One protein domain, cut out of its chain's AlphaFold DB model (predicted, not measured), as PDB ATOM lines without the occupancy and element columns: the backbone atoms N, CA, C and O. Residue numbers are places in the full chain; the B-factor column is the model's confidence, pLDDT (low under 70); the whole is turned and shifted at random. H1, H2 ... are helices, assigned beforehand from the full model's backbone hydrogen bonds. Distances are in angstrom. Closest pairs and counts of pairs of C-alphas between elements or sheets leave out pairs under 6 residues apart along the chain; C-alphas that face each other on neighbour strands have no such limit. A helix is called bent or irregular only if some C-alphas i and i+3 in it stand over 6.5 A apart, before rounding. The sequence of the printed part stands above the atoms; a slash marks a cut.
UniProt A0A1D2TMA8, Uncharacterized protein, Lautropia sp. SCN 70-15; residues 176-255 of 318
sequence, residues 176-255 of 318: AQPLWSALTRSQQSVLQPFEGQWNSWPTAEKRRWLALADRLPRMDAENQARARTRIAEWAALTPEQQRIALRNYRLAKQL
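AT A GLANCE: This is residues 176 to 255 of the 318 residues of an uncharacterized protein of Lautropia sp. SCN 70-15 (UniProt A0A1D2TMA8). Three helices, H1, H2 and H3, stand side by side as a small up-and-down bundle, their centres making a triangle, with H2 and H3 meeting only near the link between them. A fourth helix, H4, leaves the end of H3 as an arm, and its residues 246 to 254 stick out free of the body together with Leu 255. The printed part has 80 residues, with four named helices in the order H1, H2, H3, H4 and no named strand; the class is all helix. The whole is compact, with a radius of gyration of the C-alphas of 12.9 A, and the C-alphas span 37 by 32 by 20 A.

HOW THE PARTS SIT: Going along from Ala 176, you come first to H1, residues 185 to 198, which touches H2, residues 203 to 218. Their closest C-alphas are those of Gln 187 and Ala 213, 5.5 A apart, and the two form a helical hairpin at a shallow tilt of 31 degrees, opposite ways. Next comes H3, residues 221 to 236, which only just touches H2, with 3 pairs of C-alphas within 8 A. Look for this at residues 216 to 217 and 224 to 227 alone: the closest C-alphas, of Leu 216 and Gln 224, are 6.0 A apart. H2 and H3 are also a helical hairpin, at a shallow tilt of 26 degrees, opposite ways. H1 touches H3 with residues 190 to 194 alone; the closest C-alphas, of Phe 194 and Ala 235, are 5.6 A apart, and the two run the same way at a shallow tilt of 20 degrees. H4, residues 239 to 254, is close to H3 but not clearly touching: the closest C-alphas, of Trp 234 and Gln 242, are 7.2 A apart, at a steep tilt of 50 degrees. H4 is apart from H1 and H2. Every O i to N i+4 pair is within hydrogen-bond range in H3 and H4, against 5 of 10 in H1 and 9 of 12 in H2.

IN THESE COORDINATES: Find C-alpha 185 at (98.236, 135.322, 91.505); from there H1 runs 14.9 A to C-alpha 198. H1 is irregular, with C-alphas 190 and 193 8.2 A apart; H2, 23.7 A long, is only just irregular, with C-alphas 214 and 217 6.9 A apart. H3 starts at C-alpha 221, (87.600, 151.505, 93.005), and runs 23.0 A. H4, also 23.0 A, ends at C-alpha 254, (96.933, 161.329, 66.959).

THE WHOLE: The C-alphas farthest apart, of Ser 181 and Leu 255, are 38.8 A apart. The printed part has no cut, and its three links between helices are tight. The mean pLDDT of the printed part is 88.4; look at residue 176 for the one value under 70.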
ATOM      1  N   ALA A 176     107.712 133.996  73.523       60.97
ATOM      2  CA  ALA A 176     106.417 133.867  74.184       60.97
ATOM      3  C   ALA A 176     106.473 134.078  75.707       60.97
ATOM      4  O   ALA A 176     105.414 134.115  76.334       60.97
ATOM      5  N   GLN A 177     107.654 134.254  76.311       71.75
ATOM      6  CA  GLN A 177     107.759 134.529  77.747       71.75
ATOM      7  C   GLN A 177     107.236 135.944  78.098       71.75
ATOM      8  O   GLN A 177     107.446 136.879  77.318       71.75
ATOM      9  N   PRO A 178     106.578 136.138  79.260       83.31
ATOM     10  CA  PRO A 178     106.218 135.117  80.246       83.31
ATOM     11  C   PRO A 178     104.990 134.288  79.829       83.31
ATOM     12  O   PRO A 178     103.989 134.823  79.342       83.31
ATOM     13  N   LEU A 179     105.059 132.980  80.081       88.06
ATOM     14  CA  LEU A 179     103.910 132.069  80.045       88.06
ATOM     15  C   LEU A 179     102.868 132.440  81.115       88.06
ATOM     16  O   LEU A 179     103.203 133.043  82.133       88.06
ATOM     17  N   TRP A 180     101.612 132.038  80.908       89.12
ATOM     18  CA  TRP A 180     100.494 132.322  81.827       89.12
ATOM     19  C   TRP A 180     100.770 131.888  83.280       89.12
ATOM     20  O   TRP A 180     100.557 132.643  84.228       89.12
ATOM     21  N   SER A 181     101.346 130.697  83.454       89.19
ATOM     22  CA  SER A 181     101.704 130.128  84.760       89.19
ATOM     23  C   SER A 181     102.834 130.864  85.491       89.19
ATOM     24  O   SER A 181     102.991 130.665  86.692       89.19
ATOM     25  N   ALA A 182     103.604 131.718  84.808       89.12
ATOM     26  CA  ALA A 182     104.673 132.522  85.409       89.12
ATOM     27  C   ALA A 182     104.181 133.877  85.965       89.12
ATOM     28  O   ALA A 182     104.966 134.632  86.537       89.12
ATOM     29  N   LEU A 183     102.899 134.205  85.779       90.12
ATOM     30  CA  LEU A 183     102.269 135.409  86.323       90.12
ATOM     31  C   LEU A 183     102.024 135.286  87.835       90.12
ATOM     32  O   LEU A 183     101.772 134.199  88.352       90.12
ATOM     33  N   THR A 184     102.017 136.411  88.551       91.56
ATOM     34  CA  THR A 184     101.607 136.420  89.968       91.56
ATOM     35  C   THR A 184     100.102 136.178  90.110       91.56
ATOM     36  O   THR A 184      99.320 136.546  89.234       91.56
ATOM     37  N   ARG A 185      99.660 135.624  91.248       90.75
ATOM     38  CA  ARG A 185      98.236 135.322  91.505       90.75
ATOM     39  C   ARG A 185      97.320 136.548  91.357       90.75
ATOM     40  O   ARG A 185      96.214 136.428  90.836       90.75
ATOM     41  N   SER A 186      97.795 137.731  91.752       88.69
ATOM     42  CA  SER A 186      97.071 138.998  91.578       88.69
ATOM     43  C   SER A 186      96.933 139.390  90.102       88.69
ATOM     44  O   SER A 186      95.849 139.773  89.673       88.69
ATOM     45  N   GLN A 187      97.999 139.240  89.305       90.81
ATOM     46  CA  GLN A 187      97.946 139.474  87.856       90.81
ATOM     47  C   GLN A 187      97.033 138.454  87.159       90.81
ATOM     48  O   GLN A 187      96.217 138.853  86.334       90.81
ATOM     49  N   GLN A 188      97.108 137.167  87.522       91.12
ATOM     50  CA  GLN A 188      96.231 136.114  86.986       91.12
ATOM     51  C   GLN A 188      94.752 136.399  87.273       91.12
ATOM     52  O   GLN A 188      93.931 136.264  86.376       91.12
ATOM     53  N   SER A 189      94.403 136.853  88.483       89.88
ATOM     54  CA  SER A 189      93.018 137.208  88.824       89.88
ATOM     55  C   SER A 189      92.481 138.386  88.003       89.88
ATOM     56  O   SER A 189      91.303 138.397  87.661       89.88
ATOM     57  N   VAL A 190      93.325 139.368  87.669       90.06
ATOM     58  CA  VAL A 190      92.938 140.520  86.835       90.06
ATOM     59  C   VAL A 190      92.861 140.146  85.356       90.06
ATOM     60  O   VAL A 190      91.966 140.600  84.652       90.06
ATOM     61  N   LEU A 191      93.798 139.327  84.880       91.50
ATOM     62  CA  LEU A 191      93.951 138.955  83.473       91.50
ATOM     63  C   LEU A 191      93.246 137.636  83.120       91.50
ATOM     64  O   LEU A 191      93.397 137.164  81.997       91.50
ATOM     65  N   GLN A 192      92.473 137.054  84.049       91.31
ATOM     66  CA  GLN A 192      91.821 135.744  83.928       91.31
ATOM     67  C   GLN A 192      91.150 135.489  82.566       91.31
ATOM     68  O   GLN A 192      91.407 134.432  81.989       91.31
ATOM     69  N   PRO A 193      90.344 136.406  81.985       90.44
ATOM     70  CA  PRO A 193      89.657 136.102  80.731       90.44
ATOM     71  C   PRO A 193      90.608 136.009  79.519       90.44
ATOM     72  O   PRO A 193      90.188 135.593  78.444       90.44
ATOM     73  N   PHE A 194      91.898 136.336  79.670       89.25
ATOM     74  CA  PHE A 194      92.915 136.130  78.639       89.25
ATOM     75  C   PHE A 194      93.618 134.764  78.699       89.25
ATOM     76  O   PHE A 194      94.377 134.477  77.776       89.25
ATOM     77  N   GLU A 195      93.392 133.920  79.713       88.62
ATOM     78  CA  GLU A 195      94.137 132.667  79.952       88.62
ATOM     79  C   GLU A 195      94.352 131.817  78.684       88.62
ATOM     80  O   GLU A 195      95.494 131.531  78.306       88.62
ATOM     81  N   GLY A 196      93.269 131.485  77.972       86.19
ATOM     82  CA  GLY A 196      93.314 130.633  76.777       86.19
ATOM     83  C   GLY A 196      94.066 131.234  75.582       86.19
ATOM     84  O   GLY A 196      94.574 130.492  74.743       86.19
ATOM     85  N   GLN A 197      94.185 132.564  75.509       86.25
ATOM     86  CA  GLN A 197      94.886 133.271  74.428       86.25
ATOM     87  C   GLN A 197      96.224 133.888  74.851       86.25
ATOM     88  O   GLN A 197      97.004 134.302  73.997       86.25
ATOM     89  N   TRP A 198      96.545 133.894  76.148       88.06
ATOM     90  CA  TRP A 198      97.747 134.534  76.673       88.06
ATOM     91  C   TRP A 198      99.006 134.011  75.989       88.06
ATOM     92  O   TRP A 198      99.828 134.784  75.506       88.06
ATOM     93  N   ASN A 199      99.169 132.691  75.902       88.62
ATOM     94  CA  ASN A 199     100.422 132.110  75.428       88.62
ATOM     95  C   ASN A 199     100.697 132.393  73.937       88.62
ATOM     96  O   ASN A 199     101.869 132.521  73.583       88.62
ATOM     97  N   SER A 200      99.668 132.602  73.100       84.31
ATOM     98  CA  SER A 200      99.825 132.930  71.670       84.31
ATOM     99  C   SER A 200     100.174 134.401  71.397       84.31
ATOM    100  O   SER A 200     100.616 134.736  70.298       84.31
ATOM    101  N   TRP A 201     100.017 135.289  72.383       84.25
ATOM    102  CA  TRP A 201     100.305 136.714  72.224       84.25
ATOM    103  C   TRP A 201     101.813 137.036  72.169       84.25
ATOM    104  O   TRP A 201     102.611 136.431  72.896       84.25
ATOM    105  N   PRO A 202     102.227 138.052  71.384       85.00
ATOM    106  CA  PRO A 202     103.611 138.523  71.359       85.00
ATOM    107  C   PRO A 202     103.992 139.221  72.675       85.00
ATOM    108  O   PRO A 202     103.159 139.878  73.308       85.00
ATOM    109  N   THR A 203     105.275 139.171  73.057       86.44
ATOM    110  CA  THR A 203     105.804 139.773  74.302       86.44
ATOM    111  C   THR A 203     105.378 141.230  74.512       86.44
ATOM    112  O   THR A 203     105.106 141.646  75.635       86.44
ATOM    113  N   ALA A 204     105.294 142.021  73.438       85.81
ATOM    114  CA  ALA A 204     104.908 143.428  73.514       85.81
ATOM    115  C   ALA A 204     103.461 143.640  74.006       85.81
ATOM    116  O   ALA A 204     103.201 144.639  74.672       85.81
ATOM    117  N   GLU A 205     102.539 142.723  73.697       84.69
ATOM    118  CA  GLU A 205     101.154 142.764  74.188       84.69
ATOM    119  C   GLU A 205     101.099 142.317  75.652       84.69
ATOM    120  O   GLU A 205     100.606 143.049  76.507       84.69
ATOM    121  N   LYS A 206     101.743 141.185  75.971       88.69
ATOM    122  CA  LYS A 206     101.887 140.671  77.346       88.69
ATOM    123  C   LYS A 206     102.403 141.744  78.310       88.69
ATOM    124  O   LYS A 206     101.831 141.945  79.378       88.69
ATOM    125  N   ARG A 207     103.433 142.503  77.911       90.38
ATOM    126  CA  ARG A 207     103.998 143.606  78.712       90.38
ATOM    127  C   ARG A 207     103.031 144.781  78.924       90.38
ATOM    128  O   ARG A 207     103.118 145.419  79.968       90.38
ATOM    129  N   ARG A 208     102.113 145.068  77.989       88.44
ATOM    130  CA  ARG A 208     101.071 146.101  78.177       88.44
ATOM    131  C   ARG A 208     100.049 145.676  79.226       88.44
ATOM    132  O   ARG A 208      99.750 146.454  80.126       88.44
ATOM    133  N   TRP A 209      99.557 144.443  79.130       89.94
ATOM    134  CA  TRP A 209      98.573 143.904  80.069       89.94
ATOM    135  C   TRP A 209      99.144 143.699  81.471       89.94
ATOM    136  O   TRP A 209      98.473 144.028  82.444       89.94
ATOM    137  N   LEU A 210     100.408 143.278  81.579       92.44
ATOM    138  CA  LEU A 210     101.157 143.277  82.838       92.44
ATOM    139  C   LEU A 210     101.221 144.672  83.472       92.44
ATOM    140  O   LEU A 210     100.791 144.844  84.605       92.44
ATOM    141  N   ALA A 211     101.651 145.691  82.719       92.19
ATOM    142  CA  ALA A 211     101.731 147.059  83.232       92.19
ATOM    143  C   ALA A 211     100.362 147.632  83.659       92.19
ATOM    144  O   ALA A 211     100.294 148.450  84.578       92.19
ATOM    145  N   LEU A 212      99.264 147.206  83.020       90.81
ATOM    146  CA  LEU A 212      97.909 147.531  83.472       90.81
ATOM    147  C   LEU A 212      97.559 146.797  84.775       90.81
ATOM    148  O   LEU A 212      97.078 147.437  85.707       90.81
ATOM    149  N   ALA A 213      97.823 145.491  84.855       90.88
ATOM    150  CA  ALA A 213      97.553 144.671  86.035       90.88
ATOM    151  C   ALA A 213      98.353 145.128  87.270       90.88
ATOM    152  O   ALA A 213      97.810 145.132  88.369       90.88
ATOM    153  N   ASP A 214      99.591 145.597  87.092       92.56
ATOM    154  CA  ASP A 214     100.421 146.162  88.166       92.56
ATOM    155  C   ASP A 214      99.931 147.545  88.631       92.56
ATOM    156  O   ASP A 214     100.100 147.926  89.794       92.56
ATOM    157  N   ARG A 215      99.311 148.320  87.729       93.38
ATOM    158  CA  ARG A 215      98.752 149.643  88.042       93.38
ATOM    159  C   ARG A 215      97.356 149.560  88.659       93.38
ATOM    160  O   ARG A 215      97.014 150.433  89.453       93.38
ATOM    161  N   LEU A 216      96.562 148.548  88.308       90.44
ATOM    162  CA  LEU A 216      95.154 148.437  88.695       90.44
ATOM    163  C   LEU A 216      94.918 148.550  90.219       90.44
ATOM    164  O   LEU A 216      94.084 149.368  90.598       90.44
ATOM    165  N   PRO A 217      95.669 147.864  91.110       90.00
ATOM    166  CA  PRO A 217      95.463 147.961  92.561       90.00
ATOM    167  C   PRO A 217      95.790 149.339  93.153       90.00
ATOM    168  O   PRO A 217      95.466 149.598  94.305       90.00
ATOM    169  N   ARG A 218      96.459 150.215  92.387       91.44
ATOM    170  CA  ARG A 218      96.814 151.589  92.782       91.44
ATOM    171  C   ARG A 218      95.804 152.632  92.288       91.44
ATOM    172  O   ARG A 218      96.020 153.823  92.492       91.44
ATOM    173  N   MET A 219      94.758 152.214  91.575       91.06
ATOM    174  CA  MET A 219      93.666 153.086  91.137       91.06
ATOM    175  C   MET A 219      92.519 153.075  92.149       91.06
ATOM    176  O   MET A 219      92.335 152.093  92.867       91.06
ATOM    177  N   ASP A 220      91.704 154.128  92.139       95.25
ATOM    178  CA  ASP A 220      90.415 154.146  92.838       95.25
ATOM    179  C   ASP A 220      89.463 153.023  92.359       95.25
ATOM    180  O   ASP A 220      89.540 152.580  91.208       95.25
ATOM    181  N   ALA A 221      88.552 152.588  93.235       92.81
ATOM    182  CA  ALA A 221      87.600 151.505  93.005       92.81
ATOM    183  C   ALA A 221      86.742 151.674  91.733       92.81
ATOM    184  O   ALA A 221      86.547 150.695  91.008       92.81
ATOM    185  N   GLU A 222      86.288 152.887  91.398       94.62
ATOM    186  CA  GLU A 222      85.497 153.133  90.181       94.62
ATOM    187  C   GLU A 222      86.337 152.864  88.917       94.62
ATOM    188  O   GLU A 222      85.901 152.223  87.954       94.62
ATOM    189  N   ASN A 223      87.599 153.295  88.939       91.88
ATOM    190  CA  ASN A 223      88.548 153.052  87.857       91.88
ATOM    191  C   ASN A 223      88.951 151.577  87.764       91.88
ATOM    192  O   ASN A 223      89.108 151.062  86.654       91.88
ATOM    193  N   GLN A 224      89.052 150.878  88.901       92.44
ATOM    194  CA  GLN A 224      89.257 149.431  88.918       92.44
ATOM    195  C   GLN A 224      88.091 148.684  88.262       92.44
ATOM    196  O   GLN A 224      88.329 147.806  87.432       92.44
ATOM    197  N   ALA A 225      86.846 149.047  88.586       92.50
ATOM    198  CA  ALA A 225      85.653 148.447  87.993       92.50
ATOM    199  C   ALA A 225      85.620 148.656  86.469       92.50
ATOM    200  O   ALA A 225      85.587 147.678  85.721       92.50
ATOM    201  N   ARG A 226      85.759 149.907  85.996       92.50
ATOM    202  CA  ARG A 226      85.804 150.231  84.555       92.50
ATOM    203  C   ARG A 226      86.885 149.458  83.798       92.50
ATOM    204  O   ARG A 226      86.658 149.006  82.676       92.50
ATOM    205  N   ALA A 227      88.069 149.314  84.388       90.19
ATOM    206  CA  ALA A 227      89.163 148.578  83.769       90.19
ATOM    207  C   ALA A 227      88.906 147.060  83.734       90.19
ATOM    208  O   ALA A 227      89.217 146.442  82.720       90.19
ATOM    209  N   ARG A 228      88.291 146.467  84.770       90.75
ATOM    210  CA  ARG A 228      87.870 145.051  84.762       90.75
ATOM    211  C   ARG A 228      86.827 144.772  83.677       90.75
ATOM    212  O   ARG A 228      86.995 143.808  82.935       90.75
ATOM    213  N   THR A 229      85.823 145.638  83.522       93.19
ATOM    214  CA  THR A 229      84.836 145.529  82.431       93.19
ATOM    215  C   THR A 229      85.525 145.562  81.068       93.19
ATOM    216  O   THR A 229      85.358 144.639  80.278       93.19
ATOM    217  N   ARG A 230      86.408 146.542  80.827       91.44
ATOM    218  CA  ARG A 230      87.169 146.625  79.568       91.44
ATOM    219  C   ARG A 230      88.118 145.454  79.325       91.44
ATOM    220  O   ARG A 230      88.349 145.106  78.174       91.44
ATOM    221  N   ILE A 231      88.677 144.848  80.373       90.62
ATOM    222  CA  ILE A 231      89.474 143.618  80.253       90.62
ATOM    223  C   ILE A 231      88.593 142.465  79.751       90.62
ATOM    224  O   ILE A 231      88.995 141.766  78.825       90.62
ATOM    225  N   ALA A 232      87.389 142.298  80.307       90.50
ATOM    226  CA  ALA A 232      86.443 141.270  79.871       90.50
ATOM    227  C   ALA A 232      85.938 141.508  78.434       90.50
ATOM    228  O   ALA A 232      85.969 140.590  77.617       90.50
ATOM    229  N   GLU A 233      85.560 142.745  78.094       90.75
ATOM    230  CA  GLU A 233      85.194 143.149  76.726       90.75
ATOM    231  C   GLU A 233      86.326 142.853  75.733       90.75
ATOM    232  O   GLU A 233      86.105 142.247  74.688       90.75
ATOM    233  N   TRP A 234      87.564 143.235  76.071       89.31
ATOM    234  CA  TRP A 234      88.724 143.009  75.211       89.31
ATOM    235  C   TRP A 234      89.068 141.525  75.060       89.31
ATOM    236  O   TRP A 234      89.545 141.103  74.008       89.31
ATOM    237  N   ALA A 235      88.820 140.718  76.092       88.00
ATOM    238  CA  ALA A 235      89.035 139.278  76.046       88.00
ATOM    239  C   ALA A 235      88.050 138.562  75.117       88.00
ATOM    240  O   ALA A 235      88.439 137.592  74.472       88.00
ATOM    241  N   ALA A 236      86.817 139.068  75.005       89.25
ATOM    242  CA  ALA A 236      85.813 138.562  74.074       89.25
ATOM    243  C   ALA A 236      86.120 138.896  72.596       89.25
ATOM    244  O   ALA A 236      85.580 138.247  71.699       89.25
ATOM    245  N   LEU A 237      86.987 139.880  72.319       87.75
ATOM    246  CA  LEU A 237      87.401 140.227  70.957       87.75
ATOM    247  C   LEU A 237      88.403 139.215  70.389       87.75
ATOM    248  O   LEU A 237      89.379 138.846  71.044       87.75
ATOM    249  N   THR A 238      88.248 138.857  69.114       84.81
ATOM    250  CA  THR A 238      89.225 138.015  68.406       84.81
ATOM    251  C   THR A 238      90.560 138.750  68.196       84.81
ATOM    252  O   THR A 238      90.578 139.982  68.127       84.81
ATOM    253  N   PRO A 239      91.696 138.045  68.014       79.31
ATOM    254  CA  PRO A 239      92.995 138.694  67.813       79.31
ATOM    255  C   PRO A 239      93.028 139.709  66.660       79.31
ATOM    256  O   PRO A 239      93.705 140.730  66.762       79.31
ATOM    257  N   GLU A 240      92.271 139.484  65.581       82.94
ATOM    258  CA  GLU A 240      92.191 140.439  64.471       82.94
ATOM    259  C   GLU A 240      91.334 141.668  64.826       82.94
ATOM    260  O   GLU A 240      91.736 142.799  64.553       82.94
ATOM    261  N   GLN A 241      90.216 141.485  65.539       86.44
ATOM    262  CA  GLN A 241      89.429 142.602  66.080       86.44
ATOM    263  C   GLN A 241      90.259 143.458  67.046       86.44
ATOM    264  O   GLN A 241      90.227 144.684  66.956       86.44
ATOM    265  N   GLN A 242      91.073 142.838  67.909       85.19
ATOM    266  CA  GLN A 242      91.998 143.544  68.800       85.19
ATOM    267  C   GLN A 242      93.055 144.344  68.013       85.19
ATOM    268  O   GLN A 242      93.342 145.494  68.353       85.19
ATOM    269  N   ARG A 243      93.607 143.795  66.919       84.06
ATOM    270  CA  ARG A 243      94.547 144.519  66.034       84.06
ATOM    271  C   ARG A 243      93.896 145.727  65.366       84.06
ATOM    272  O   ARG A 243      94.507 146.799  65.332       84.06
ATOM    273  N   ILE A 244      92.665 145.578  64.877       84.75
ATOM    274  CA  ILE A 244      91.872 146.673  64.304       84.75
ATOM    275  C   ILE A 244      91.587 147.735  65.376       84.75
ATOM    276  O   ILE A 244      91.844 148.916  65.144       84.75
ATOM    277  N   ALA A 245      91.164 147.336  66.579       86.31
ATOM    278  CA  ALA A 245      90.911 148.242  67.698       86.31
ATOM    279  C   ALA A 245      92.171 149.022  68.121       86.31
ATOM    280  O   ALA A 245      92.112 150.241  68.281       86.31
ATOM    281  N   LEU A 246      93.337 148.371  68.218       85.62
ATOM    282  CA  LEU A 246      94.617 149.037  68.512       85.62
ATOM    283  C   LEU A 246      95.058 149.994  67.397       85.62
ATOM    284  O   LEU A 246      95.605 151.064  67.688       85.62
ATOM    285  N   ARG A 247      94.822 149.644  66.126       88.94
ATOM    286  CA  ARG A 247      95.065 150.538  64.982       88.94
ATOM    287  C   ARG A 247      94.165 151.771  65.068       88.94
ATOM    288  O   ARG A 247      94.673 152.886  64.980       88.94
ATOM    289  N   ASN A 248      92.871 151.575  65.309       87.25
ATOM    290  CA  ASN A 248      91.886 152.647  65.439       87.25
ATOM    291  C   ASN A 248      92.193 153.549  66.642       87.25
ATOM    292  O   ASN A 248      92.188 154.768  66.499       87.25
ATOM    293  N   TYR A 249      92.573 152.979  67.790       87.31
ATOM    294  CA  TYR A 249      93.037 153.736  68.954       87.31
ATOM    295  C   TYR A 249      94.289 154.564  68.642       87.31
ATOM    296  O   TYR A 249      94.355 155.737  69.005       87.31
ATOM    297  N   ARG A 250      95.281 153.997  67.936       89.94
ATOM    298  CA  ARG A 250      96.491 154.738  67.541       89.94
ATOM    299  C   ARG A 250      96.171 155.886  66.587       89.94
ATOM    300  O   ARG A 250      96.758 156.954  66.731       89.94
ATOM    301  N   LEU A 251      95.260 155.684  65.635       87.81
ATOM    302  CA  LEU A 251      94.769 156.748  64.754       87.81
ATOM    303  C   LEU A 251      94.061 157.831  65.578       87.81
ATOM    304  O   LEU A 251      94.498 158.974  65.570       87.81
ATOM    305  N   ALA A 252      93.062 157.464  66.383       86.44
ATOM    306  CA  ALA A 252      92.313 158.391  67.228       86.44
ATOM    307  C   ALA A 252      93.203 159.176  68.211       86.44
ATOM    308  O   ALA A 252      92.956 160.356  68.448       86.44
ATOM    309  N   LYS A 253      94.256 158.560  68.766       87.62
ATOM    310  CA  LYS A 253      95.196 159.217  69.691       87.62
ATOM    311  C   LYS A 253      96.032 160.322  69.027       87.62
ATOM    312  O   LYS A 253      96.472 161.220  69.735       87.62
ATOM    313  N   GLN A 254      96.236 160.272  67.709       90.19
ATOM    314  CA  GLN A 254      96.933 161.329  66.959       90.19
ATOM    315  C   GLN A 254      96.055 162.568  66.720       90.19
ATOM    316  O   GLN A 254      96.591 163.632  66.435       90.19
ATOM    317  N   LEU A 255      94.729 162.452  66.855       88.81
ATOM    318  CA  LEU A 255      93.822 163.596  66.752       88.81
ATOM    319  C   LEU A 255      93.812 164.409  68.060       88.81
ATOM    320  O   LEU A 255      93.843 163.798  69.142       88.81
TER     321      LEU A 255